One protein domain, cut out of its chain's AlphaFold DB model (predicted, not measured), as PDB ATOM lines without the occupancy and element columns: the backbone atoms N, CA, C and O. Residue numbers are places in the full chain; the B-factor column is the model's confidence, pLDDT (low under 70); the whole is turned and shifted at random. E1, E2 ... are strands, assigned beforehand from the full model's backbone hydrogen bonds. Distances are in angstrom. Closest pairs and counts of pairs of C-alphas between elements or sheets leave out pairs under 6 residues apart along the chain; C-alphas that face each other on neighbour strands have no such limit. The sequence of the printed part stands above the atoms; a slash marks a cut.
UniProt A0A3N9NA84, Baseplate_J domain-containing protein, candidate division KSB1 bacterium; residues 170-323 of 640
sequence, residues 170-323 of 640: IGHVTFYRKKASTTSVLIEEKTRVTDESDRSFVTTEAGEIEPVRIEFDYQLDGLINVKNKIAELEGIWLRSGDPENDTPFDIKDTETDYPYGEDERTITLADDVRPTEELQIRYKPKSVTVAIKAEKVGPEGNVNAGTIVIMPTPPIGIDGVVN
ATOM      1  N   ILE A 170     123.830 164.739 166.919       96.94
ATOM      2  CA  ILE A 170     124.606 164.730 165.676       96.94
ATOM      3  C   ILE A 170     124.530 163.356 165.017       96.94
ATOM      4  O   ILE A 170     124.257 162.350 165.671       96.94
ATOM      5  N   GLY A 171     124.759 163.309 163.711       96.81
ATOM      6  CA  GLY A 171     124.844 162.063 162.958       96.81
ATOM      7  C   GLY A 171     125.018 162.331 161.473       96.81
ATOM      8  O   GLY A 171     125.436 163.419 161.080       96.81
ATOM      9  N   HIS A 172     124.666 161.353 160.646       97.75
ATOM     10  CA  HIS A 172     124.819 161.445 159.199       97.75
ATOM     11  C   HIS A 172     123.536 161.039 158.481       97.75
ATOM     12  O   HIS A 172     122.779 160.189 158.953       97.75
ATOM     13  N   VAL A 173     123.313 161.631 157.311       97.44
ATOM     14  CA  VAL A 173     122.257 161.216 156.385       97.44
ATOM     15  C   VAL A 173     122.831 160.972 155.005       97.44
ATOM     16  O   VAL A 173     123.673 161.722 154.517       97.44
ATOM     17  N   THR A 174     122.339 159.925 154.363       97.44
ATOM     18  CA  THR A 174     122.681 159.544 153.002       97.44
ATOM     19  C   THR A 174     121.569 160.027 152.077       97.44
ATOM     20  O   THR A 174     120.460 159.493 152.075       97.44
ATOM     21  N   PHE A 175     121.861 161.060 151.288       97.00
ATOM     22  CA  PHE A 175     120.997 161.501 150.194       97.00
ATOM     23  C   PHE A 175     121.231 160.603 148.990       97.00
ATOM     24  O   PHE A 175     122.379 160.301 148.670       97.00
ATOM     25  N   TYR A 176     120.169 160.184 148.310       95.56
ATOM     26  CA  TYR A 176     120.290 159.268 147.184       95.56
ATOM     27  C   TYR A 176     119.313 159.562 146.047       95.56
ATOM     28  O   TYR A 176     118.326 160.291 146.179       95.56
ATOM     29  N   ARG A 177     119.617 158.961 144.901       94.62
ATOM     30  CA  ARG A 177     118.810 158.965 143.681       94.62
ATOM     31  C   ARG A 177     118.683 157.562 143.105       94.62
ATOM     32  O   ARG A 177     119.500 156.690 143.378       94.62
ATOM     33  N   LYS A 178     117.685 157.346 142.254       89.81
ATOM     34  CA  LYS A 178     117.411 156.044 141.624       89.81
ATOM     35  C   LYS A 178     118.312 155.741 140.425       89.81
ATOM     36  O   LYS A 178     118.480 154.578 140.082       89.81
ATOM     37  N   LYS A 179     118.844 156.763 139.748       88.69
ATOM     38  CA  LYS A 179     119.658 156.626 138.523       88.69
ATOM     39  C   LYS A 179     120.913 157.481 138.602       88.69
ATOM     40  O   LYS A 179     120.873 158.522 139.244       88.69
ATOM     41  N   ALA A 180     121.984 157.096 137.914       86.38
ATOM     42  CA  ALA A 180     123.203 157.903 137.829       86.38
ATOM     43  C   ALA A 180     122.932 159.323 137.294       86.38
ATOM     44  O   ALA A 180     122.057 159.533 136.447       86.38
ATOM     45  N   SER A 181     123.698 160.298 137.789       85.31
ATOM     46  CA  SER A 181     123.696 161.663 137.260       85.31
ATOM     47  C   SER A 181     124.638 161.805 136.072       85.31
ATOM     48  O   SER A 181     125.698 161.192 136.053       85.31
ATOM     49  N   THR A 182     124.311 162.687 135.127       86.31
ATOM     50  CA  THR A 182     125.256 163.134 134.086       86.31
ATOM     51  C   THR A 182     125.954 164.452 134.436       86.31
ATOM     52  O   THR A 182     126.957 164.795 133.818       86.31
ATOM     53  N   THR A 183     125.448 165.185 135.430       90.31
ATOM     54  CA  THR A 183     126.043 166.413 135.983       90.31
ATOM     55  C   THR A 183     126.216 166.266 137.485       90.31
ATOM     56  O   THR A 183     125.526 165.453 138.097       90.31
ATOM     57  N   SER A 184     127.074 167.056 138.120       91.19
ATOM     58  CA  SER A 184     127.128 167.009 139.576       91.19
ATOM     59  C   SER A 184     125.863 167.589 140.208       91.19
ATOM     60  O   SER A 184     125.172 168.424 139.612       91.19
ATOM     61  N   VAL A 185     125.510 167.080 141.387       93.62
ATOM     62  CA  VAL A 185     124.369 167.566 142.162       93.62
ATOM     63  C   VAL A 185     124.796 167.859 143.581       93.62
ATOM     64  O   VAL A 185     125.258 166.975 144.299       93.62
ATOM     65  N   LEU A 186     124.596 169.116 143.953       94.56
ATOM     66  CA  LEU A 186     125.005 169.692 145.219       94.56
ATOM     67  C   LEU A 186     123.866 169.622 146.239       94.56
ATOM     68  O   LEU A 186     122.722 169.981 145.952       94.56
ATOM     69  N   ILE A 187     124.210 169.188 147.443       96.12
ATOM     70  CA  ILE A 187     123.423 169.312 148.659       96.12
ATOM     71  C   ILE A 187     124.087 170.419 149.469       96.12
ATOM     72  O   ILE A 187     125.212 170.261 149.937       96.12
ATOM     73  N   GLU A 188     123.401 171.545 149.618       95.94
ATOM     74  CA  GLU A 188     123.929 172.702 150.342       95.94
ATOM     75  C   GLU A 188     124.009 172.439 151.852       95.94
ATOM     76  O   GLU A 188     123.242 171.642 152.412       95.94
ATOM     77  N   GLU A 189     124.891 173.169 152.536       95.19
ATOM     78  CA  GLU A 189     124.834 173.294 153.996       95.19
ATOM     79  C   GLU A 189     123.451 173.837 154.409       95.19
ATOM     80  O   GLU A 189     122.836 174.634 153.697       95.19
ATOM     81  N   LYS A 190     122.958 173.441 155.586       95.06
ATOM     82  CA  LYS A 190     121.643 173.827 156.124       95.06
ATOM     83  C   LYS A 190     120.450 173.314 155.316       95.06
ATOM     84  O   LYS A 190     119.329 173.793 155.504       95.06
ATOM     85  N   THR A 191     120.654 172.302 154.477       96.25
ATOM     86  CA  THR A 191     119.559 171.524 153.896       96.25
ATOM     87  C   THR A 191     118.795 170.829 155.022       96.25
ATOM     88  O   THR A 191     119.391 170.173 155.875       96.25
ATOM     89  N   ARG A 192     117.468 170.997 155.042       96.75
ATOM     90  CA  ARG A 192     116.589 170.489 156.101       96.75
ATOM     91  C   ARG A 192     116.066 169.095 155.771       96.75
ATOM     92  O   ARG A 192     115.506 168.885 154.696       96.75
ATOM     93  N   VAL A 193     116.156 168.195 156.743       96.81
ATOM     94  CA  VAL A 193     115.596 166.838 156.703       96.81
ATOM     95  C   VAL A 193     114.828 166.567 157.992       96.81
ATOM     96  O   VAL A 193     115.111 167.175 159.027       96.81
ATOM     97  N   THR A 194     113.821 165.705 157.932       97.06
ATOM     98  CA  THR A 194     112.957 165.383 159.070       97.06
ATOM     99  C   THR A 194     112.663 163.892 159.134       97.06
ATOM    100  O   THR A 194     112.800 163.159 158.152       97.06
ATOM    101  N   ASP A 195     112.236 163.444 160.306       94.94
ATOM    102  CA  ASP A 195     111.605 162.141 160.468       94.94
ATOM    103  C   ASP A 195     110.071 162.233 160.364       94.94
ATOM    104  O   ASP A 195     109.505 163.309 160.149       94.94
ATOM    105  N   GLU A 196     109.384 161.102 160.534       93.69
ATOM    106  CA  GLU A 196     107.914 161.039 160.519       93.69
ATOM    107  C   GLU A 196     107.247 161.749 161.712       93.69
ATOM    108  O   GLU A 196     106.067 162.089 161.644       93.69
ATOM    109  N   SER A 197     107.990 161.990 162.798       92.81
ATOM    110  CA  SER A 197     107.516 162.706 163.993       92.81
ATOM    111  C   SER A 197     107.788 164.219 163.938       92.81
ATOM    112  O   SER A 197     107.646 164.897 164.956       92.81
ATOM    113  N   ASP A 198     108.165 164.750 162.769       92.19
ATOM    114  CA  ASP A 198     108.464 166.171 162.523       92.19
ATOM    115  C   ASP A 198     109.650 166.717 163.351       92.19
ATOM    116  O   ASP A 198     109.755 167.910 163.652       92.19
ATOM    117  N   ARG A 199     110.592 165.841 163.725       94.62
ATOM    118  CA  ARG A 199     111.885 166.231 164.302       94.62
ATOM    119  C   ARG A 199     112.817 166.662 163.179       94.62
ATOM    120  O   ARG A 199     113.075 165.902 162.248       94.62
ATOM    121  N   SER A 200     113.325 167.887 163.270       95.56
ATOM    122  CA  SER A 200     114.128 168.520 162.228       95.56
ATOM    123  C   SER A 200     115.630 168.435 162.468       95.56
ATOM    124  O   SER A 200     116.135 168.662 163.570       95.56
ATOM    125  N   PHE A 201     116.350 168.183 161.379       97.56
ATOM    126  CA  PHE A 201     117.801 168.166 161.303       97.56
ATOM    127  C   PHE A 201     118.253 169.014 160.118       97.56
ATOM    128  O   PHE A 201     117.516 169.215 159.147       97.56
ATOM    129  N   VAL A 202     119.474 169.524 160.205       97.31
ATOM    130  CA  VAL A 202     120.090 170.339 159.159       97.31
ATOM    131  C   VAL A 202     121.486 169.825 158.853       97.31
ATOM    132  O   VAL A 202     122.218 169.452 159.773       97.31
ATOM    133  N   THR A 203     121.863 169.821 157.576       97.19
ATOM    134  CA  THR A 203     123.234 169.492 157.165       97.19
ATOM    135  C   THR A 203     124.220 170.518 157.718       97.19
ATOM    136  O   THR A 203     123.955 171.723 157.701       97.19
ATOM    137  N   THR A 204     125.347 170.044 158.248       96.81
ATOM    138  CA  THR A 204     126.417 170.895 158.801       96.81
ATOM    139  C   THR A 204     127.511 171.209 157.794       96.81
ATOM    140  O   THR A 204     128.334 172.084 158.043       96.81
ATOM    141  N   GLU A 205     127.512 170.510 156.665       96.25
ATOM    142  CA  GLU A 205     128.423 170.703 155.545       96.25
ATOM    143  C   GLU A 205     127.683 170.453 154.224       96.25
ATOM    144  O   GLU A 205     126.567 169.926 154.216       96.25
ATOM    145  N   ALA A 206     128.290 170.863 153.111       95.12
ATOM    146  CA  ALA A 206     127.772 170.559 151.784       95.12
ATOM    147  C   ALA A 206     128.232 169.163 151.331       95.12
ATOM    148  O   ALA A 206     129.347 168.743 151.637       95.12
ATOM    149  N   GLY A 207     127.391 168.465 150.570       94.75
ATOM    150  CA  GLY A 207     127.715 167.185 149.939       94.75
ATOM    151  C   GLY A 207     127.468 167.232 148.437       94.75
ATOM    152  O   GLY A 207     126.615 167.980 147.973       94.75
ATOM    153  N   GLU A 208     128.183 166.424 147.660       95.06
ATOM    154  CA  GLU A 208     128.036 166.398 146.204       95.06
ATOM    155  C   GLU A 208     127.938 164.961 145.685       95.06
ATOM    156  O   GLU A 208     128.753 164.102 146.023       95.06
ATOM    157  N   ILE A 209     126.932 164.702 144.845       95.19
ATOM    158  CA  ILE A 209     126.861 163.488 144.026       95.19
ATOM    159  C   ILE A 209     127.516 163.813 142.684       95.19
ATOM    160  O   ILE A 209     126.913 164.454 141.818       95.19
ATOM    161  N   GLU A 210     128.766 163.388 142.538       93.94
ATOM    162  CA  GLU A 210     129.566 163.544 141.322       93.94
ATOM    163  C   GLU A 210     129.021 162.654 140.184       93.94
ATOM    164  O   GLU A 210     128.461 161.588 140.448       93.94
ATOM    165  N   PRO A 211     129.173 163.040 138.904       93.75
ATOM    166  CA  PRO A 211     128.753 162.191 137.785       93.75
ATOM    167  C   PRO A 211     129.612 160.923 137.655       93.75
ATOM    168  O   PRO A 211     129.107 159.882 137.245       93.75
ATOM    169  N   VAL A 212     130.895 161.012 138.018       94.75
ATOM    170  CA  VAL A 212     131.856 159.905 138.072       94.75
ATOM    171  C   VAL A 212     132.729 160.122 139.298       94.75
ATOM    172  O   VAL A 212     133.178 161.242 139.543       94.75
ATOM    173  N   ARG A 213     132.981 159.050 140.041       94.44
ATOM    174  CA  ARG A 213     133.820 159.036 141.229       94.44
ATOM    175  C   ARG A 213     134.917 157.997 141.082       94.44
ATOM    176  O   ARG A 213     134.708 156.927 140.511       94.44
ATOM    177  N   ILE A 214     136.090 158.341 141.599       95.06
ATOM    178  CA  ILE A 214     137.249 157.457 141.649       95.06
ATOM    179  C   ILE A 214     137.626 157.264 143.112       95.06
ATOM    180  O   ILE A 214     137.891 158.237 143.819       95.06
ATOM    181  N   GLU A 215     137.651 156.012 143.553       95.56
ATOM    182  CA  GLU A 215     138.124 155.613 144.877       95.56
ATOM    183  C   GLU A 215     139.317 154.671 144.744       95.56
ATOM    184  O   GLU A 215     139.488 154.005 143.720       95.56
ATOM    185  N   PHE A 216     140.163 154.664 145.771       95.50
ATOM    186  CA  PHE A 216     141.319 153.784 145.846       95.50
ATOM    187  C   PHE A 216     141.200 152.932 147.096       95.50
ATOM    188  O   PHE A 216     141.019 153.485 148.183       95.50
ATOM    189  N   ASP A 217     141.262 151.617 146.923       95.00
ATOM    190  CA  ASP A 217     141.173 150.671 148.032       95.00
ATOM    191  C   ASP A 217     141.837 149.331 147.684       95.00
ATOM    192  O   ASP A 217     142.179 149.060 146.529       95.00
ATOM    193  N   TYR A 218     142.024 148.483 148.689       94.62
ATOM    194  CA  TYR A 218     142.500 147.114 148.546       94.62
ATOM    195  C   TYR A 218     141.331 146.134 148.607       94.62
ATOM    196  O   TYR A 218     140.387 146.317 149.370       94.62
ATOM    197  N   GLN A 219     141.419 145.046 147.843       94.25
ATOM    198  CA  GLN A 219     140.488 143.933 148.018       94.25
ATOM    199  C   GLN A 219     140.824 143.132 149.282       94.25
ATOM    200  O   GLN A 219     141.999 142.906 149.591       94.25
ATOM    201  N   LEU A 220     139.790 142.645 149.962       94.00
ATOM    202  CA  LEU A 220     139.897 141.661 151.032       94.00
ATOM    203  C   LEU A 220     139.086 140.421 150.641       94.00
ATOM    204  O   LEU A 220     137.862 140.460 150.601       94.00
ATOM    205  N   ASP A 221     139.782 139.330 150.322       91.81
ATOM    206  CA  ASP A 221     139.187 138.069 149.845       91.81
ATOM    207  C   ASP A 221     138.245 138.224 148.628       91.81
ATOM    208  O   ASP A 221     137.234 137.545 148.473       91.81
ATOM    209  N   GLY A 222     138.593 139.140 147.724       92.12
ATOM    210  CA  GLY A 222     137.825 139.456 146.522       92.12
ATOM    211  C   GLY A 222     136.714 140.488 146.725       92.12
ATOM    212  O   GLY A 222     136.049 140.816 145.748       92.12
ATOM    213  N   LEU A 223     136.523 141.017 147.937       95.38
ATOM    214  CA  LEU A 223     135.538 142.061 148.234       95.38
ATOM    215  C   LEU A 223     136.189 143.443 148.318       95.38
ATOM    216  O   LEU A 223     137.278 143.590 148.874       95.38
ATOM    217  N   ILE A 224     135.505 144.453 147.783       95.69
ATOM    218  CA  ILE A 224     135.900 145.866 147.828       95.69
ATOM    219  C   ILE A 224     134.679 146.687 148.235       95.69
ATOM    220  O   ILE A 224     133.614 146.501 147.654       95.69
ATOM    221  N   ASN A 225     134.830 147.619 149.176       95.19
ATOM    222  CA  ASN A 225     133.743 148.496 149.607       95.19
ATOM    223  C   ASN A 225     134.007 149.936 149.182       95.19
ATOM    224  O   ASN A 225     135.076 150.478 149.443       95.19
ATOM    225  N   VAL A 226     133.014 150.579 148.573       95.88
ATOM    226  CA  VAL A 226     133.068 152.012 148.250       95.88
ATOM    227  C   VAL A 226     132.225 152.840 149.214       95.88
ATOM    228  O   VAL A 226     131.301 152.344 149.858       95.88
ATOM    229  N   LYS A 227     132.509 154.141 149.313       93.50
ATOM    230  CA  LYS A 227     131.798 155.030 150.252       93.50
ATOM    231  C   LYS A 227     130.344 155.291 149.854       93.50
ATOM    232  O   LYS A 227     129.450 155.302 150.704       93.50
ATOM    233  N   ASN A 228     130.097 155.533 148.569       95.00
ATOM    234  CA  ASN A 228     128.782 155.916 148.059       95.00
ATOM    235  C   ASN A 228     128.109 154.750 147.340       95.00
ATOM    236  O   ASN A 228     128.768 153.980 146.651       95.00
ATOM    237  N   LYS A 229     126.779 154.677 147.428       95.75
ATOM    238  CA  LYS A 229     125.993 153.683 146.698       95.75
ATOM    239  C   LYS A 229     126.274 153.783 145.203       95.75
ATOM    240  O   LYS A 229     126.274 154.882 144.635       95.75
ATOM    241  N   ILE A 230     126.468 152.638 144.570       95.56
ATOM    242  CA  ILE A 230     126.809 152.507 143.160       95.56
ATOM    243  C   ILE A 230     125.514 152.517 142.338       95.56
ATOM    244  O   ILE A 230     124.574 151.765 142.606       95.56
ATOM    245  N   ALA A 231     125.436 153.389 141.329       93.94
ATOM    246  CA  ALA A 231     124.444 153.239 140.260       93.94
ATOM    247  C   ALA A 231     124.983 152.394 139.106       93.94
ATOM    248  O   ALA A 231     124.247 151.586 138.552       93.94
ATOM    249  N   GLU A 232     126.238 152.619 138.726       94.25
ATOM    250  CA  GLU A 232     126.891 151.942 137.610       94.25
ATOM    251  C   GLU A 232     128.393 151.873 137.900       94.25
ATOM    252  O   GLU A 232     129.015 152.906 138.156       94.25
ATOM    253  N   LEU A 233     128.975 150.676 137.886       95.12
ATOM    254  CA  LEU A 233     130.423 150.495 137.942       95.12
ATOM    255  C   LEU A 233     130.994 150.632 136.526       95.12
ATOM    256  O   LEU A 233     130.581 149.901 135.631       95.12
ATOM    257  N   GLU A 234     131.944 151.548 136.324       94.56
ATOM    258  CA  GLU A 234     132.644 151.671 135.038       94.56
ATOM    259  C   GLU A 234     133.773 150.642 134.932       94.56
ATOM    260  O   GLU A 234     134.009 150.088 133.862       94.56
ATOM    261  N   GLY A 235     134.441 150.348 136.049       94.94
ATOM    262  CA  GLY A 235     135.391 149.249 136.142       94.94
ATOM    263  C   GLY A 235     136.327 149.354 137.339       94.94
ATOM    264  O   GLY A 235     136.265 150.299 138.136       94.94
ATOM    265  N   ILE A 236     137.199 148.354 137.454       96.50
ATOM    266  CA  ILE A 236     138.240 148.271 138.477       96.50
ATOM    267  C   ILE A 236     139.563 147.950 137.789       96.50
ATOM    268  O   ILE A 236     139.638 147.012 136.999       96.50
ATOM    269  N   TRP A 237     140.607 148.700 138.122       96.50
ATOM    270  CA  TRP A 237     141.958 148.521 137.589       96.50
ATOM    271  C   TRP A 237     142.974 148.521 138.725       96.50
ATOM    272  O   TRP A 237     142.662 148.890 139.857       96.50
ATOM    273  N   LEU A 238     144.217 148.149 138.426       94.56
ATOM    274  CA  LEU A 238     145.334 148.493 139.304       94.56
ATOM    275  C   LEU A 238     145.447 150.017 139.395       94.56
ATOM    276  O   LEU A 238     145.229 150.710 138.404       94.56
ATOM    277  N   ARG A 239     145.863 150.550 140.547       93.75
ATOM    278  CA  ARG A 239     146.112 151.993 140.717       93.75
ATOM    279  C   ARG A 239     147.121 152.557 139.705       93.75
ATOM    280  O   ARG A 239     147.106 153.751 139.423       93.75
ATOM    281  N   SER A 240     148.016 151.714 139.197       90.38
ATOM    282  CA  SER A 240     149.011 152.040 138.170       90.38
ATOM    283  C   SER A 240     148.500 151.903 136.729       90.38
ATOM    284  O   SER A 240     149.204 152.326 135.812       90.38
ATOM    285  N   GLY A 241     147.322 151.306 136.530       86.12
ATOM    286  CA  GLY A 241     146.710 151.091 135.222       86.12
ATOM    287  C   GLY A 241     146.087 152.358 134.640       86.12
ATOM    288  O   GLY A 241     145.846 153.337 135.347       86.12
ATOM    289  N   ASP A 242     145.821 152.330 133.337       89.44
ATOM    290  CA  ASP A 242     145.150 153.398 132.600       89.44
ATOM    291  C   ASP A 242     143.726 152.965 132.220       89.44
ATOM    292  O   ASP A 242     143.553 152.226 131.250       89.44
ATOM    293  N   PRO A 243     142.682 153.435 132.926       89.56
ATOM    294  CA  PRO A 243     141.311 152.985 132.681       89.56
ATOM    295  C   PRO A 243     140.744 153.326 131.296       89.56
ATOM    296  O   PRO A 243     139.693 152.805 130.934       89.56
ATOM    297  N   GLU A 244     141.397 154.203 130.526       91.75
ATOM    298  CA  GLU A 244     140.986 154.504 129.149       91.75
ATOM    299  C   GLU A 244     141.497 153.462 128.140       91.75
ATOM    300  O   GLU A 244     140.959 153.352 127.037       91.75
ATOM    301  N   ASN A 245     142.543 152.710 128.496       90.56
ATOM    302  CA  ASN A 245     143.250 151.796 127.594       90.56
ATOM    303  C   ASN A 245     143.299 150.346 128.104       90.56
ATOM    304  O   ASN A 245     143.355 149.419 127.293       90.56
ATOM    305  N   ASP A 246     143.260 150.144 129.419       92.12
ATOM    306  CA  ASP A 246     143.348 148.839 130.063       92.12
ATOM    307  C   ASP A 246     141.963 148.210 130.256       92.12
ATOM    308  O   ASP A 246     140.974 148.878 130.567       92.12
ATOM    309  N   THR A 247     141.884 146.886 130.123       92.75
ATOM    310  CA  THR A 247     140.657 146.134 130.415       92.75
ATOM    311  C   THR A 247     140.414 146.078 131.925       92.75
ATOM    312  O   THR A 247     141.343 145.708 132.650       92.75
ATOM    313  N   PRO A 248     139.200 146.398 132.409       95.12
ATOM    314  CA  PRO A 248     138.882 146.276 133.824       95.12
ATOM    315  C   PRO A 248     138.924 144.812 134.265       95.12
ATOM    316  O   PRO A 248     138.740 143.896 133.463       95.12
ATOM    317  N   PHE A 249     139.148 144.605 135.556       95.38
ATOM    318  CA  PHE A 249     139.050 143.294 136.177       95.38
ATOM    319  C   PHE A 249     137.629 142.727 136.095       95.38
ATOM    320  O   PHE A 249     136.650 143.457 136.269       95.38
ATOM    321  N   ASP A 250     137.532 141.413 135.889       94.56
ATOM    322  CA  ASP A 250     136.258 140.702 135.888       94.56
ATOM    323  C   ASP A 250     135.634 140.690 137.293       94.56
ATOM    324  O   ASP A 250     136.298 140.428 138.304       94.56
ATOM    325  N   ILE A 251     134.329 140.955 137.343       95.00
ATOM    326  CA  ILE A 251     133.511 140.945 138.560       95.00
ATOM    327  C   ILE A 251     132.380 139.927 138.436       95.00
ATOM    328  O   ILE A 251     132.016 139.500 137.339       95.00
ATOM    329  N   LYS A 252     131.796 139.567 139.573       94.12
ATOM    330  CA  LYS A 252     130.555 138.797 139.648       94.12
ATOM    331  C   LYS A 252     129.570 139.507 140.564       94.12
ATOM    332  O   LYS A 252     129.977 140.294 141.415       94.12
ATOM    333  N   ASP A 253     128.291 139.188 140.409       92.75
ATOM    334  CA  ASP A 253     127.264 139.696 141.312       92.75
ATOM    335  C   ASP A 253     127.587 139.275 142.750       92.75
ATOM    336  O   ASP A 253     127.887 138.103 143.015       92.75
ATOM    337  N   THR A 254     127.544 140.233 143.675       91.38
ATOM    338  CA  THR A 254     127.766 139.966 145.099       91.38
ATOM    339  C   THR A 254     126.684 139.048 145.659       91.38
ATOM    340  O   THR A 254     127.003 138.072 146.335       91.38
ATOM    341  N   GLU A 255     125.419 139.309 145.319       91.38
ATOM    342  CA  GLU A 255     124.266 138.482 145.677       91.38
ATOM    343  C   GLU A 255     123.249 138.421 144.526       91.38
ATOM    344  O   GLU A 255     123.291 139.205 143.577       91.38
ATOM    345  N   THR A 256     122.314 137.468 144.588       89.81
ATOM    346  CA  THR A 256     121.275 137.331 143.552       89.81
ATOM    347  C   THR A 256     120.387 138.575 143.546       89.81
ATOM    348  O   THR A 256     119.879 138.955 144.592       89.81
ATOM    349  N   ASP A 257     120.213 139.196 142.376       87.88
ATOM    350  CA  ASP A 257     119.508 140.474 142.168       87.88
ATOM    351  C   ASP A 257     120.185 141.722 142.784       87.88
ATOM    352  O   ASP A 257     119.736 142.843 142.533       87.88
ATOM    353  N   TYR A 258     121.308 141.558 143.497       90.31
ATOM    354  CA  TYR A 258     122.090 142.640 144.101       90.31
ATOM    355  C   TYR A 258     123.553 142.572 143.633       90.31
ATOM    356  O   TYR A 258     124.420 142.040 144.337       90.31
ATOM    357  N   PRO A 259     123.866 143.134 142.449       91.69
ATOM    358  CA  PRO A 259     125.204 143.050 141.864       91.69
ATOM    359  C   PRO A 259     126.282 143.714 142.727       91.69
ATOM    360  O   PRO A 259     127.447 143.350 142.608       91.69
ATOM    361  N   TYR A 260     125.887 144.648 143.601       94.56
ATOM    362  CA  TYR A 260     126.778 145.364 144.515       94.56
ATOM    363  C   TYR A 260     126.418 145.170 146.002       94.56
ATOM    364  O   TYR A 260     126.636 146.069 146.815       94.56
ATOM    365  N   GLY A 261     125.779 144.044 146.336       92.56
ATOM    366  CA  GLY A 261     125.251 143.761 147.675       92.56
ATOM    367  C   GLY A 261     123.990 144.565 148.022       92.56
ATOM    368  O   GLY A 261     123.610 145.497 147.308       92.56
ATOM    369  N   GLU A 262     123.319 144.204 149.122       91.50
ATOM    370  CA  GLU A 262     122.134 144.934 149.619       91.50
ATOM    371  C   GLU A 262     122.456 146.389 150.017       91.50
ATOM    372  O   GLU A 262     121.594 147.270 149.959       91.50
ATOM    373  N   ASP A 263     123.705 146.660 150.406       91.69
ATOM    374  CA  ASP A 263     124.196 147.997 150.753       91.69
ATOM    375  C   ASP A 263     124.482 148.883 149.526       91.69
ATOM    376  O   ASP A 263     124.631 150.105 149.666       91.69
ATOM    377  N   GLU A 264     124.516 148.262 148.342       94.62
ATOM    378  CA  GLU A 264     124.854 148.828 147.039       94.62
ATOM    379  C   GLU A 264     126.258 149.450 146.990       94.62
ATOM    380  O   GLU A 264     126.498 150.387 146.223       94.62
ATOM    381  N   ARG A 265     127.175 148.973 147.836       95.62
ATOM    382  CA  ARG A 265     128.544 149.490 148.004       95.62
ATOM    383  C   ARG A 265     129.607 148.400 147.943       95.62
ATOM    384  O   ARG A 265     130.785 148.727 147.791       95.62
ATOM    385  N   THR A 266     129.204 147.142 148.044       96.31
ATOM    386  CA  THR A 266     130.109 145.998 148.039       96.31
ATOM    387  C   THR A 266     130.318 145.507 146.612       96.31
ATOM    388  O   THR A 266     129.364 145.176 145.931       96.31
ATOM    389  N   ILE A 267     131.554 145.420 146.132       96.50
ATOM    390  CA  ILE A 267     131.877 144.863 144.813       96.50
ATOM    391  C   ILE A 267     132.621 143.543 144.998       96.50
ATOM    392  O   ILE A 267     133.582 143.477 145.767       96.50
ATOM    393  N   THR A 268     132.220 142.511 144.252       96.56
ATOM    394  CA  THR A 268     132.853 141.188 144.299       96.56
ATOM    395  C   THR A 268     133.629 140.897 143.015       96.56
ATOM    396  O   THR A 268     133.062 140.782 141.929       96.56
ATOM    397  N   LEU A 269     134.946 140.737 143.137       96.06
ATOM    398  CA  LEU A 269     135.816 140.293 142.049       96.06
ATOM    399  C   LEU A 269     135.521 138.828 141.670       96.06
ATOM    400  O   LEU A 269     135.116 138.019 142.512       96.06
ATOM    401  N   ALA A 270     135.758 138.466 140.405       95.12
ATOM    402  CA  ALA A 270     135.676 137.078 139.946       95.12
ATOM    403  C   ALA A 270     136.634 136.160 140.736       95.12
ATOM    404  O   ALA A 270     137.626 136.614 141.305       95.12
ATOM    405  N   ASP A 271     136.342 134.858 140.816       92.62
ATOM    406  CA  ASP A 271     137.049 133.926 141.717       92.62
ATOM    407  C   ASP A 271     138.551 133.780 141.419       92.62
ATOM    408  O   ASP A 271     139.341 133.504 142.320       92.62
ATOM    409  N   ASP A 272     138.953 134.005 140.173       92.56
ATOM    410  CA  ASP A 272     140.329 133.956 139.687       92.56
ATOM    411  C   ASP A 272     141.068 135.305 139.765       92.56
ATOM    412  O   ASP A 272     142.279 135.364 139.542       92.56
ATOM    413  N   VAL A 273     140.380 136.384 140.146       92.94
ATOM    414  CA  VAL A 273     140.944 137.735 140.223       92.94
ATOM    415  C   VAL A 273     141.260 138.098 141.676       92.94
ATOM    416  O   VAL A 273     140.378 138.418 142.472       92.94
ATOM    417  N   ARG A 274     142.545 138.053 142.048       94.62
ATOM    418  CA  ARG A 274     143.033 138.391 143.404       94.62
ATOM    419  C   ARG A 274     144.266 139.307 143.357       94.62
ATOM    420  O   ARG A 274     145.373 138.865 143.669       94.62
ATOM    421  N   PRO A 275     144.109 140.576 142.941       93.25
ATOM    422  CA  PRO A 275     145.199 141.544 142.941       93.25
ATOM    423  C   PRO A 275     145.675 141.836 144.372       93.25
ATOM    424  O   PRO A 275     144.878 141.918 145.307       93.25
ATOM    425  N   THR A 276     146.990 141.978 144.545       92.62
ATOM    426  CA  THR A 276     147.631 142.297 145.837       92.62
ATOM    427  C   THR A 276     148.012 143.770 145.972       92.62
ATOM    428  O   THR A 276     148.460 144.203 147.030       92.62
ATOM    429  N   GLU A 277     147.892 144.528 144.887       93.88
ATOM    430  CA  GLU A 277     148.149 145.964 144.841       93.88
ATOM    431  C   GLU A 277     146.856 146.754 145.073       93.88
ATOM    432  O   GLU A 277     145.755 146.208 145.015       93.88
ATOM    433  N   GLU A 278     147.003 148.051 145.340       96.25
ATOM    434  CA  GLU A 278     145.874 148.965 145.494       96.25
ATOM    435  C   GLU A 278     145.138 149.130 144.162       96.25
ATOM    436  O   GLU A 278     145.750 149.217 143.091       96.25
ATOM    437  N   LEU A 279     143.817 149.192 144.237       96.31
ATOM    438  CA  LEU A 279     142.936 149.252 143.087       96.31
ATOM    439  C   LEU A 279     142.410 150.662 142.890       96.31
ATOM    440  O   LEU A 279     142.229 151.415 143.840       96.31
ATOM    441  N   GLN A 280     142.145 151.004 141.637       96.69
ATOM    442  CA  GLN A 280     141.372 152.168 141.253       96.69
ATOM    443  C   GLN A 280     139.967 151.708 140.868       96.69
ATOM    444  O   GLN A 280     139.795 150.975 139.895       96.69
ATOM    445  N   ILE A 281     138.967 152.173 141.610       96.69
ATOM    446  CA  ILE A 281     137.555 151.870 141.389       96.69
ATOM    447  C   ILE A 281     136.909 153.103 140.772       96.69
ATOM    448  O   ILE A 281     136.851 154.156 141.411       96.69
ATOM    449  N   ARG A 282     136.422 152.990 139.533       96.62
ATOM    450  CA  ARG A 282     135.704 154.076 138.853       96.62
ATOM    451  C   ARG A 282     134.239 153.707 138.716       96.62
ATOM    452  O   ARG A 282     133.901 152.681 138.129       96.62
ATOM    453  N   TYR A 283     133.365 154.541 139.259       95.81
ATOM    454  CA  TYR A 283     131.934 154.274 139.274       95.81
ATOM    455  C   TYR A 283     131.123 155.567 139.259       95.81
ATOM    456  O   TYR A 283     131.618 156.642 139.596       95.81
ATOM    457  N   LYS A 284     129.852 155.463 138.883       96.06
ATOM    458  CA  LYS A 284     128.882 156.553 138.970       96.06
ATOM    459  C   LYS A 284     128.120 156.418 140.288       96.06
ATOM    460  O   LYS A 284     127.319 155.482 140.426       96.06
ATOM    461  N   PRO A 285     128.351 157.305 141.270       96.25
ATOM    462  CA  PRO A 285     127.643 157.240 142.536       96.25
ATOM    463  C   PRO A 285     126.187 157.682 142.358       96.25
ATOM    464  O   PRO A 285     125.847 158.527 141.527       96.25
ATOM    465  N   LYS A 286     125.308 157.126 143.189       95.31
ATOM    466  CA  LYS A 286     123.911 157.563 143.319       95.31
ATOM    467  C   LYS A 286     123.561 158.050 144.711       95.31
ATOM    468  O   LYS A 286     122.395 158.339 144.968       95.31
ATOM    469  N   SER A 287     124.536 158.144 145.604       96.69
ATOM    470  CA  SER A 287     124.331 158.704 146.930       96.69
ATOM    471  C   SER A 287     125.514 159.541 147.386       96.69
ATOM    472  O   SER A 287     126.600 159.453 146.819       96.69
ATOM    473  N   VAL A 288     125.287 160.323 148.435       96.19
ATOM    474  CA  VAL A 288     126.329 160.977 149.225       96.19
ATOM    475  C   VAL A 288     125.876 161.053 150.677       96.19
ATOM    476  O   VAL A 288     124.718 161.373 150.955       96.19
ATOM    477  N   THR A 289     126.781 160.734 151.596       96.94
ATOM    478  CA  THR A 289     126.552 160.830 153.039       96.94
ATOM    479  C   THR A 289     127.075 162.168 153.553       96.94
ATOM    480  O   THR A 289     128.200 162.548 153.242       96.94
ATOM    481  N   VAL A 290     126.248 162.891 154.309       97.19
ATOM    482  CA  VAL A 290     126.519 164.253 154.791       97.19
ATOM    483  C   VAL A 290     126.239 164.330 156.286       97.19
ATOM    484  O   VAL A 290     125.230 163.794 156.759       97.19
ATOM    485  N   ALA A 291     127.111 165.008 157.033       97.81
ATOM    486  CA  ALA A 291     126.904 165.248 158.456       97.81
ATOM    487  C   ALA A 291     125.695 166.167 158.715       97.81
ATOM    488  O   ALA A 291     125.457 167.154 158.009       97.81
ATOM    489  N   ILE A 292     124.926 165.843 159.753       97.69
ATOM    490  CA  ILE A 292     123.755 166.593 160.208       97.69
ATOM    491  C   ILE A 292     123.822 166.870 161.706       97.69
ATOM    492  O   ILE A 292     124.448 166.147 162.484       97.69
ATOM    493  N   LYS A 293     123.083 167.896 162.121       97.50
ATOM    494  CA  LYS A 293     122.747 168.149 163.523       97.50
ATOM    495  C   LYS A 293     121.251 168.373 163.685       97.50
ATOM    496  O   LYS A 293     120.609 168.949 162.803       97.50
ATOM    497  N   ALA A 294     120.700 167.955 164.818       97.06
ATOM    498  CA  ALA A 294     119.334 168.276 165.205       97.06
ATOM    499  C   ALA A 294     119.176 169.793 165.338       97.06
ATOM    500  O   ALA A 294     120.060 170.477 165.849       97.06
ATOM    501  N   GLU A 295     118.051 170.343 164.896       95.00
ATOM    502  CA  GLU A 295     117.789 171.778 165.028       95.00
ATOM    503  C   GLU A 295     117.438 172.156 166.471       95.00
ATOM    504  O   GLU A 295     117.814 173.227 166.944       95.00
ATOM    505  N   LYS A 296     116.756 171.254 167.188       94.50
ATOM    506  CA  LYS A 296     116.513 171.369 168.626       94.50
ATOM    507  C   LYS A 296     117.594 170.619 169.402       94.50
ATOM    508  O   LYS A 296     117.981 169.512 169.038       94.50
ATOM    509  N   VAL A 297     118.063 171.247 170.469       93.88
ATOM    510  CA  VAL A 297     118.919 170.644 171.496       93.88
ATOM    511  C   VAL A 297     118.134 169.630 172.332       93.88
ATOM    512  O   VAL A 297     116.909 169.716 172.433       93.88
ATOM    513  N   GLY A 298     118.844 168.680 172.941       93.00
ATOM    514  CA  GLY A 298     118.261 167.689 173.841       93.00
ATOM    515  C   GLY A 298     118.198 166.265 173.274       93.00
ATOM    516  O   GLY A 298     118.524 166.023 172.108       93.00
ATOM    517  N   PRO A 299     117.769 165.299 174.104       93.38
ATOM    518  CA  PRO A 299     117.800 163.873 173.779       93.38
ATOM    519  C   PRO A 299     116.772 163.459 172.726       93.38
ATOM    520  O   PRO A 299     116.932 162.418 172.100       93.38
ATOM    521  N   GLU A 300     115.751 164.282 172.485       92.38
ATOM    522  CA  GLU A 300     114.723 164.036 171.464       92.38
ATOM    523  C   GLU A 300     115.300 163.940 170.046       92.38
ATOM    524  O   GLU A 300     114.715 163.293 169.175       92.38
ATOM    525  N   GLY A 301     116.454 164.578 169.816       92.88
ATOM    526  CA  GLY A 301     117.188 164.505 168.559       92.88
ATOM    527  C   GLY A 301     117.913 163.176 168.337       92.88
ATOM    528  O   GLY A 301     118.419 162.978 167.237       92.88
ATOM    529  N   ASN A 302     117.976 162.281 169.330       95.50
ATOM    530  CA  ASN A 302     118.570 160.951 169.193       95.50
ATOM    531  C   ASN A 302     117.535 160.002 168.578       95.50
ATOM    532  O   ASN A 302     116.582 159.581 169.238       95.50
ATOM    533  N   VAL A 303     117.698 159.686 167.298       96.25
ATOM    534  CA  VAL A 303     116.765 158.863 166.528       96.25
ATOM    535  C   VAL A 303     117.469 157.630 165.996       96.25
ATOM    536  O   VAL A 303     118.663 157.656 165.706       96.25
ATOM    537  N   ASN A 304     116.722 156.539 165.860       97.31
ATOM    538  CA  ASN A 304     117.259 155.289 165.336       97.31
ATOM    539  C   ASN A 304     117.647 155.428 163.858       97.31
ATOM    540  O   ASN A 304     117.125 156.289 163.139       97.31
ATOM    541  N   ALA A 305     118.517 154.535 163.389       96.75
ATOM    542  CA  ALA A 305     118.761 154.341 161.963       96.75
ATOM    543  C   ALA A 305     117.436 154.150 161.196       96.75
ATOM    544  O   ALA A 305     116.492 153.543 161.705       96.75
ATOM    545  N   GLY A 306     117.361 154.692 159.985       96.31
ATOM    546  CA  GLY A 306     116.213 154.587 159.086       96.31
ATOM    547  C   GLY A 306     115.026 155.496 159.414       96.31
ATOM    548  O   GLY A 306     113.985 155.362 158.781       96.31
ATOM    549  N   THR A 307     115.148 156.411 160.381       97.06
ATOM    550  CA  THR A 307     114.029 157.261 160.835       97.06
ATOM    551  C   THR A 307     113.936 158.586 160.062       97.06
ATOM    552  O   THR A 307     112.844 159.082 159.796       97.06
ATOM    553  N   ILE A 308     115.072 159.176 159.680       97.12
ATOM    554  CA  ILE A 308     115.149 160.458 158.968       97.12
ATOM    555  C   ILE A 308     114.975 160.198 157.470       97.12
ATOM    556  O   ILE A 308     115.948 159.927 156.770       97.12
ATOM    557  N   VAL A 309     113.734 160.266 156.984       97.06
ATOM    558  CA  VAL A 309     113.371 159.877 155.605       97.06
ATOM    559  C   VAL A 309     112.633 160.959 154.814       97.06
ATOM    560  O   VAL A 309     112.394 160.803 153.615       97.06
ATOM    561  N   ILE A 310     112.275 162.074 155.452       95.94
ATOM    562  CA  ILE A 310     111.486 163.143 154.839       95.94
ATOM    563  C   ILE A 310     112.389 164.343 154.536       95.94
ATOM    564  O   ILE A 310     113.195 164.777 155.356       95.94
ATOM    565  N   MET A 311     112.227 164.919 153.346       95.75
ATOM    566  CA  MET A 311     112.835 166.195 152.968       95.75
ATOM    567  C   MET A 311     111.722 167.232 152.792       95.75
ATOM    568  O   MET A 311     111.063 167.228 151.751       95.75
ATOM    569  N   PRO A 312     111.492 168.137 153.761       92.69
ATOM    570  CA  PRO A 312     110.476 169.185 153.621       92.69
ATOM    571  C   PRO A 312     110.733 170.116 152.430       92.69
ATOM    572  O   PRO A 312     109.808 170.677 151.846       92.69
ATOM    573  N   THR A 313     112.002 170.300 152.062       91.00
ATOM    574  CA  THR A 313     112.419 171.047 150.870       91.00
ATOM    575  C   THR A 313     113.472 170.220 150.131       91.00
ATOM    576  O   THR A 313     114.662 170.389 150.396       91.00
ATOM    577  N   PRO A 314     113.053 169.283 149.259       90.69
ATOM    578  CA  PRO A 314     113.971 168.386 148.565       90.69
ATOM    579  C   PRO A 314     114.971 169.161 147.692       90.69
ATOM    580  O   PRO A 314     114.540 169.976 146.866       90.69
ATOM    581  N   PRO A 315     116.287 168.912 147.827       91.00
ATOM    582  CA  PRO A 315     117.276 169.425 146.887       91.00
ATOM    583  C   PRO A 315     116.998 168.924 145.463       91.00
ATOM    584  O   PRO A 315     116.515 167.808 145.253       91.00
ATOM    585  N   ILE A 316     117.313 169.745 144.461       89.88
ATOM    586  CA  ILE A 316     117.067 169.407 143.055       89.88
ATOM    587  C   ILE A 316     117.884 168.165 142.670       89.88
ATOM    588  O   ILE A 316     119.098 168.139 142.834       89.88
ATOM    589  N   GLY A 317     117.224 167.153 142.101       90.06
ATOM    590  CA  GLY A 317     117.886 165.934 141.624       90.06
ATOM    591  C   GLY A 317     118.156 164.878 142.701       90.06
ATOM    592  O   GLY A 317     118.901 163.935 142.433       90.06
ATOM    593  N   ILE A 318     117.568 165.013 143.893       95.12
ATOM    594  CA  ILE A 318     117.608 164.008 144.963       95.12
ATOM    595  C   ILE A 318     116.231 163.344 145.090       95.12
ATOM    596  O   ILE A 318     115.216 164.035 145.157       95.12
ATOM    597  N   ASP A 319     116.195 162.009 145.121       94.81
ATOM    598  CA  ASP A 319     114.942 161.240 145.212       94.81
ATOM    599  C   ASP A 319     114.574 160.881 146.656       94.81
ATOM    600  O   ASP A 319     113.399 160.669 146.956       94.81
ATOM    601  N   GLY A 320     115.561 160.785 147.547       95.25
ATOM    602  CA  GLY A 320     115.340 160.365 148.924       95.25
ATOM    603  C   GLY A 320     116.505 160.684 149.852       95.25
ATOM    604  O   GLY A 320     117.605 161.032 149.419       95.25
ATOM    605  N   VAL A 321     116.235 160.546 151.146       97.12
ATOM    606  CA  VAL A 321     117.218 160.640 152.223       97.12
ATOM    607  C   VAL A 321     116.972 159.512 153.219       97.12
ATOM    608  O   VAL A 321     115.839 159.056 153.361       97.12
ATOM    609  N   VAL A 322     118.029 159.029 153.860       97.19
ATOM    610  CA  VAL A 322     117.941 158.078 154.971       97.19
ATOM    611  C   VAL A 322     119.140 158.260 155.894       97.19
ATOM    612  O   VAL A 322     120.255 158.448 155.412       97.19
ATOM    613  N   ASN A 323     118.957 158.201 157.211       97.31
ATOM    614  CA  ASN A 323     120.084 158.016 158.127       97.31
ATOM    615  C   ASN A 323     120.394 156.520 158.251       97.31
ATOM    616  O   ASN A 323     119.575 155.756 158.747       97.31
TER     617      ASN A 323
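Overview. This is residues 170 to 323 of the 640 residues of the protein "Baseplate_J domain-containing protein" of candidate division KSB1 bacterium (UniProt A0A3N9NA84). Two lobes of strands stand end to end: in one, the sheet E12 E3 E4 E11 E1 E13 is curled like part of a barrel, its edge strands E12 and E13 brought close together; the other holds the sheet E6 E10 E8, the pair E7 and E9, and the long link 239 to 265. The lobes join where E10 runs on into E11 and by the link E5 to E6, with the small pair E2 and E5 at the first lobe's end toward the second. The printed part has 154 residues with 13 named strands, E1 to E13 along the chain, and no named helix; the four sheets are antiparallel and the class is all strand, though under half of the residues are in named elements. It is only just compact, close to loose, with a radius of gyration of the C-alphas of 17.5 A, and spans 52 by 29 by 26 A.

Arrangement. Start at the largest sheet, strongly twisted, in the order E12, residues 308 to 310; E3, 192 to 195; E4, 200 to 203; E11, 287 to 297; E1, 170 to 176; E13, 320 to 322. It is a folded sheet, bent back on itself with E4 as the hinge, and E12 and E3 face E11, E1 and E13. Look for N 173 and O 290 of E1 and E11, 2.9 A apart; N 202 and O 293 of E4 and E11, 2.9 A; N 193 and O 201 of the hairpin E3 and E4, 2.9 A; N 194 and O 310 of E3 and E12, 2.8 A; and N 174 and O 322 of E1 and E13, 2.8 A. The closest C-alphas of E12 and E13 are those of Val 309 and Val 322, 5.0 A apart. Next find E2, residues 185 to 187, and E5, 207 to 209, with N 187 and O 207 at 2.7 A; the closest C-alphas of E5 and E11 are those of Gly 207 and Val 290, 5.8 A apart. Farther out, E10, residues 279 to 285, has as neighbours E6, 213 to 217, with N 215 and O 281 at 2.9 A, and E8, 230 to 238, with N 237 and O 280 at 3.0 A. E7, residues 223 to 225, pairs with E9, 266 to 269, with N 267 and O 224 at 2.8 A.

Along the chain. Find C-alpha 170 at (124.606, 164.730, 165.676), where E1 begins its 19.8 A. E11 runs 27.8 A to C-alpha 297 at (118.919, 170.644, 171.496), E8 19.3 A with a bend of 58 degrees at residue 234, and E10 17.3 A. E13 ends at C-alpha 322 at (117.941, 158.078, 154.971).

Size, cuts and confidence. The C-alphas farthest apart, those of Asn 245 and Gly 298, are 54.9 A apart. The printed part has no cut; the link E8 to E9 is long, 27 residues, and in it residues 251 to 252 pair with 268 to 269 of E9. The mean pLDDT of the printed part is 94.3, and no printed residue is under 70.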